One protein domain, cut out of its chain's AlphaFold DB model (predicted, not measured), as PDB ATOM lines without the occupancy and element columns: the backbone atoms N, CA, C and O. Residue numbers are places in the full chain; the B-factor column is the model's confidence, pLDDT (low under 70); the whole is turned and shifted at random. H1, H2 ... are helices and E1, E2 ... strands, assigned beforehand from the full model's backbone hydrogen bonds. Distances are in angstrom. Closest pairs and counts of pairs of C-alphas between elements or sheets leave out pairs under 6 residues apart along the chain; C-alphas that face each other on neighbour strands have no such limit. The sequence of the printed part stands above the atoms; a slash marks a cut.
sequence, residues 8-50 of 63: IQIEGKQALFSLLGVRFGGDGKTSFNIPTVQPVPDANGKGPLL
ATOM      1  N   ILE A   8     -26.742  34.605  -2.295       91.00
ATOM      2  CA  ILE A   8     -26.230  34.703  -3.667       91.00
ATOM      3  C   ILE A   8     -25.321  35.926  -3.781       91.00
ATOM      4  O   ILE A   8     -25.619  36.991  -3.242       91.00
ATOM      5  N   GLN A   9     -24.210  35.786  -4.506       93.94
ATOM      6  CA  GLN A   9     -23.328  36.908  -4.826       93.94
ATOM      7  C   GLN A   9     -24.008  37.863  -5.819       93.94
ATOM      8  O   GLN A   9     -24.605  37.438  -6.808       93.94
ATOM      9  N   ILE A  10     -23.918  39.165  -5.552       91.25
ATOM     10  CA  ILE A  10     -24.454  40.222  -6.421       91.25
ATOM     11  C   ILE A  10     -23.689  40.250  -7.747       91.25
ATOM     12  O   ILE A  10     -24.276  40.497  -8.805       91.25
ATOM     13  N   GLU A  11     -22.388  39.969  -7.698       90.94
ATOM     14  CA  GLU A  11     -21.535  39.870  -8.875       90.94
ATOM     15  C   GLU A  11     -22.068  38.787  -9.832       90.94
ATOM     16  O   GLU A  11     -22.299  37.639  -9.455       90.94
ATOM     17  N   GLY A  12     -22.380  39.179 -11.071       86.69
ATOM     18  CA  GLY A  12     -23.031  38.307 -12.059       86.69
ATOM     19  C   GLY A  12     -24.552  38.123 -11.894       86.69
ATOM     20  O   GLY A  12     -25.185  37.507 -12.755       86.69
ATOM     21  N   LYS A  13     -25.174  38.671 -10.838       88.88
ATOM     22  CA  LYS A  13     -26.636  38.660 -10.597       88.88
ATOM     23  C   LYS A  13     -27.210  40.045 -10.261       88.88
ATOM     24  O   LYS A  13     -28.264  40.147  -9.634       88.88
ATOM     25  N   GLN A  14     -26.578  41.111 -10.754       87.38
ATOM     26  CA  GLN A  14     -26.972  42.509 -10.522       87.38
ATOM     27  C   GLN A  14     -28.432  42.811 -10.901       87.38
ATOM     28  O   GLN A  14     -29.122  43.529 -10.178       87.38
ATOM     29  N   ALA A  15     -28.930  42.232 -11.999       87.19
ATOM     30  CA  ALA A  15     -30.333  42.357 -12.402       87.19
ATOM     31  C   ALA A  15     -31.284  41.754 -11.354       87.19
ATOM     32  O   ALA A  15     -32.275  42.374 -10.981       87.19
ATOM     33  N   LEU A  16     -30.950  40.576 -10.820       86.75
ATOM     34  CA  LEU A  16     -31.743  39.912  -9.784       86.75
ATOM     35  C   LEU A  16     -31.745  40.730  -8.485       86.75
ATOM     36  O   LEU A  16     -32.804  40.974  -7.907       86.75
ATOM     37  N   PHE A  17     -30.567  41.206  -8.072       87.12
ATOM     38  CA  PHE A  17     -30.408  42.084  -6.913       87.12
ATOM     39  C   PHE A  17     -31.202  43.383  -7.071       87.12
ATOM     40  O   PHE A  17     -31.820  43.850  -6.125       87.12
ATOM     41  N   SER A  18     -31.259  43.945  -8.277       87.56
ATOM     42  CA  SER A  18     -32.007  45.176  -8.533       87.56
ATOM     43  C   SER A  18     -33.526  45.009  -8.380       87.56
ATOM     44  O   SER A  18     -34.201  45.997  -8.084       87.56
ATOM     45  N   LEU A  19     -34.059  43.793  -8.569       86.62
ATOM     46  CA  LEU A  19     -35.477  43.462  -8.364       86.62
ATOM     47  C   LEU A  19     -35.792  43.124  -6.902       86.62
ATOM     48  O   LEU A  19     -36.780  43.608  -6.355       86.62
ATOM     49  N   LEU A  20     -34.974  42.272  -6.275       87.31
ATOM     50  CA  LEU A  20     -35.215  41.761  -4.919       87.31
ATOM     51  C   LEU A  20     -34.668  42.675  -3.814       87.31
ATOM     52  O   LEU A  20     -35.277  42.804  -2.750       87.31
ATOM     53  N   GLY A  21     -33.518  43.297  -4.057       87.62
ATOM     54  CA  GLY A  21     -32.719  44.002  -3.062       87.62
ATOM     55  C   GLY A  21     -32.233  43.077  -1.945       87.62
ATOM     56  O   GLY A  21     -32.033  41.881  -2.137       87.62
ATOM     57  N   VAL A  22     -32.090  43.645  -0.748       89.62
ATOM     58  CA  VAL A  22     -31.729  42.937   0.496       89.62
ATOM     59  C   VAL A  22     -32.940  42.557   1.349       89.62
ATOM     60  O   VAL A  22     -32.815  42.322   2.547       89.62
ATOM     61  N   ARG A  23     -34.143  42.505   0.760       88.44
ATOM     62  CA  ARG A  23     -35.391  42.265   1.513       88.44
ATOM     63  C   ARG A  23     -35.397  40.944   2.286       88.44
ATOM     64  O   ARG A  23     -36.098  40.835   3.283       88.44
ATOM     65  N   PHE A  24     -34.621  39.964   1.832       88.19
ATOM     66  CA  PHE A  24     -34.526  38.634   2.437       88.19
ATOM     67  C   PHE A  24     -33.210  38.422   3.207       88.19
ATOM     68  O   PHE A  24     -32.914  37.306   3.630       88.19
ATOM     69  N   GLY A  25     -32.418  39.483   3.395       88.19
ATOM     70  CA  GLY A  25     -31.107  39.458   4.046       88.19
ATOM     71  C   GLY A  25     -29.926  39.547   3.075       88.19
ATOM     72  O   GLY A  25     -30.093  39.750   1.868       88.19
ATOM     73  N   GLY A  26     -28.724  39.381   3.629       86.56
ATOM     74  CA  GLY A  26     -27.445  39.602   2.952       86.56
ATOM     75  C   GLY A  26     -26.885  41.009   3.190       86.56
ATOM     76  O   GLY A  26     -27.578  41.890   3.696       86.56
ATOM     77  N   ASP A  27     -25.620  41.213   2.825       86.88
ATOM     78  CA  ASP A  27     -24.884  42.451   3.123       86.88
ATOM     79  C   ASP A  27     -25.221  43.618   2.180       86.88
ATOM     80  O   ASP A  27     -24.783  44.749   2.396       86.88
ATOM     81  N   GLY A  28     -25.934  43.362   1.076       85.50
ATOM     82  CA  GLY A  28     -26.343  44.372   0.090       85.50
ATOM     83  C   GLY A  28     -25.218  45.006  -0.720       85.50
ATOM     84  O   GLY A  28     -25.485  45.791  -1.625       85.50
ATOM     85  N   LYS A  29     -23.968  44.660  -0.406       87.56
ATOM     86  CA  LYS A  29     -22.759  45.107  -1.107       87.56
ATOM     87  C   LYS A  29     -22.152  43.999  -1.957       87.56
ATOM     88  O   LYS A  29     -21.818  44.229  -3.111       87.56
ATOM     89  N   THR A  30     -22.033  42.805  -1.386       92.19
ATOM     90  CA  THR A  30     -21.416  41.629  -2.022       92.19
ATOM     91  C   THR A  30     -22.422  40.503  -2.211       92.19
ATOM     92  O   THR A  30     -22.444  39.865  -3.260       92.19
ATOM     93  N   SER A  31     -23.300  40.293  -1.230       93.19
ATOM     94  CA  SER A  31     -24.285  39.217  -1.210       93.19
ATOM     95  C   SER A  31     -25.699  39.733  -0.949       93.19
ATOM     96  O   SER A  31     -25.911  40.771  -0.318       93.19
ATOM     97  N   PHE A  32     -26.679  38.982  -1.435       93.75
ATOM     98  CA  PHE A  32     -28.088  39.159  -1.117       93.75
ATOM     99  C   PHE A  32     -28.748  37.791  -0.993       93.75
ATOM    100  O   PHE A  32     -28.375  36.833  -1.672       93.75
ATOM    101  N   ASN A  33     -29.738  37.698  -0.122       93.12
ATOM    102  CA  ASN A  33     -30.504  36.477   0.044       93.12
ATOM    103  C   ASN A  33     -31.744  36.512  -0.849       93.12
ATOM    104  O   ASN A  33     -32.290  37.572  -1.166       93.12
ATOM    105  N   ILE A  34     -32.196  35.330  -1.252       91.75
ATOM    106  CA  ILE A  34     -33.444  35.158  -1.998       91.75
ATOM    107  C   ILE A  34     -34.583  34.738  -1.062       91.75
ATOM    108  O   ILE A  34     -34.317  34.294   0.051       91.75
ATOM    109  N   PRO A  35     -35.855  34.855  -1.476       89.44
ATOM    110  CA  PRO A  35     -36.970  34.327  -0.706       89.44
ATOM    111  C   PRO A  35     -36.864  32.817  -0.513       89.44
ATOM    112  O   PRO A  35     -36.488  32.080  -1.428       89.44
ATOM    113  N   THR A  36     -37.277  32.377   0.670       88.88
ATOM    114  CA  THR A  36     -37.606  30.988   0.980       88.88
ATOM    115  C   THR A  36     -39.104  30.826   0.775       88.88
ATOM    116  O   THR A  36     -39.897  31.378   1.539       88.88
ATOM    117  N   VAL A  37     -39.514  30.103  -0.261       85.62
ATOM    118  CA  VAL A  37     -40.928  29.787  -0.472       85.62
ATOM    119  C   VAL A  37     -41.137  28.328  -0.120       85.62
ATOM    120  O   VAL A  37     -40.505  27.444  -0.701       85.62
ATOM    121  N   GLN A  38     -42.005  28.083   0.860       82.06
ATOM    122  CA  GLN A  38     -42.356  26.720   1.222       82.06
ATOM    123  C   GLN A  38     -43.060  26.036   0.044       82.06
ATOM    124  O   GLN A  38     -43.817  26.693  -0.678       82.06
ATOM    125  N   PRO A  39     -42.809  24.736  -0.172       79.75
ATOM    126  CA  PRO A  39     -43.480  24.007  -1.227       79.75
ATOM    127  C   PRO A  39     -44.992  24.071  -1.013       79.75
ATOM    128  O   PRO A  39     -45.484  23.780   0.078       79.75
ATOM    129  N   VAL A  40     -45.728  24.468  -2.048       80.81
ATOM    130  CA  VAL A  40     -47.188  24.557  -1.961       80.81
ATOM    131  C   VAL A  40     -47.756  23.169  -2.255       80.81
ATOM    132  O   VAL A  40     -47.364  22.571  -3.261       80.81
ATOM    133  N   PRO A  41     -48.646  22.622  -1.411       77.38
ATOM    134  CA  PRO A  41     -49.290  21.351  -1.706       77.38
ATOM    135  C   PRO A  41     -50.116  21.476  -2.993       77.38
ATOM    136  O   PRO A  41     -50.977  22.348  -3.104       77.38
ATOM    137  N   ASP A  42     -49.840  20.622  -3.979       80.00
ATOM    138  CA  ASP A  42     -50.666  20.520  -5.182       80.00
ATOM    139  C   ASP A  42     -52.030  19.933  -4.808       80.00
ATOM    140  O   ASP A  42     -52.115  18.842  -4.237       80.00
ATOM    141  N   ALA A  43     -53.100  20.642  -5.170       75.00
ATOM    142  CA  ALA A  43     -54.478  20.203  -4.970       75.00
ATOM    143  C   ALA A  43     -54.780  18.850  -5.645       75.00
ATOM    144  O   ALA A  43     -55.705  18.153  -5.239       75.00
ATOM    145  N   ASN A  44     -53.987  18.456  -6.648       81.19
ATOM    146  CA  ASN A  44     -54.152  17.208  -7.392       81.19
ATOM    147  C   ASN A  44     -53.319  16.040  -6.838       81.19
ATOM    148  O   ASN A  44     -53.317  14.960  -7.431       81.19
ATOM    149  N   GLY A  45     -52.572  16.242  -5.746       72.69
ATOM    150  CA  GLY A  45     -51.801  15.182  -5.093       72.69
ATOM    151  C   GLY A  45     -50.611  14.643  -5.898       72.69
ATOM    152  O   GLY A  45     -50.075  13.596  -5.544       72.69
ATOM    153  N   LYS A  46     -50.168  15.329  -6.966       74.81
ATOM    154  CA  LYS A  46     -49.017  14.887  -7.781       74.81
ATOM    155  C   LYS A  46     -47.655  15.244  -7.180       74.81
ATOM    156  O   LYS A  46     -46.635  14.757  -7.662       74.81
ATOM    157  N   GLY A  47     -47.633  16.053  -6.125       73.62
ATOM    158  CA  GLY A  47     -46.427  16.436  -5.397       73.62
ATOM    159  C   GLY A  47     -46.388  17.933  -5.092       73.62
ATOM    160  O   GLY A  47     -47.213  18.691  -5.588       73.62
ATOM    161  N   PRO A  48     -45.457  18.387  -4.247       77.94
ATOM    162  CA  PRO A  48     -45.351  19.797  -3.906       77.94
ATOM    163  C   PRO A  48     -44.902  20.654  -5.101       77.94
ATOM    164  O   PRO A  48     -43.959  20.307  -5.815       77.94
ATOM    165  N   LEU A  49     -45.532  21.816  -5.283       80.38
ATOM    166  CA  LEU A  49     -45.111  22.820  -6.256       80.38
ATOM    167  C   LEU A  49     -43.860  23.544  -5.749       80.38
ATOM    168  O   LEU A  49     -43.855  24.140  -4.668       80.38
ATOM    169  N   LEU A  50     -42.801  23.518  -6.557       80.69
ATOM    170  CA  LEU A  50     -41.553  24.222  -6.281       80.69
ATOM    171  C   LEU A  50     -41.598  25.630  -6.869       80.69
ATOM    172  O   LEU A  50     -41.750  25.821  -8.076       80.69
TER     173      LEU A  50
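What this domain is: This is residues 8 to 50 of the 63 residues of the protein "Collar domain-containing protein" of Magnetospirillum marisnigri (UniProt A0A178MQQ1). With little regular structure, the domain is a small head of loops, residues 8 to 33, with one short helix, H1, and one short strand, E1, and a long arm, residues 34 to 50, whose far end folds back on itself. The arm makes the length. The printed part has 43 residues; H1 comes before E1, and the class is mixed, with 10 residues in named elements. It is only just extended, close to loose, with a radius of gyration of the C-alphas of 14.2 A and spans of 42 by 17 by 14 A.

How they stand to each other: Residues 8 to 9 pair antiparallel with residues 31 to 32 of E1, residues 31 to 33, which pairs with no named strand. The closest C-alphas of H1, residues 14 to 20, and E1 are those of Phe 17 and Phe 32, 6.9 A apart. In H1 every O i to N i+4 pair is within hydrogen-bond range. Residues 40 to 41 pair antiparallel with residues 48 to 49.

Where its parts are: H1 measures 10.0 A from C-alpha 14 at (-26.972, 42.509, -10.522) to C-alpha 20. E1 measures 6.9 A and ends with C-alpha 33 at (-30.504, 36.477, 0.044).

The domain as a whole: The C-alphas farthest apart, of Lys 29 and Asn 44, are 42.5 A apart. The link from H1 to E1 is short, and the printed part has no cut. Mean pLDDT of the printed part is 85.7; no printed residue is under 70.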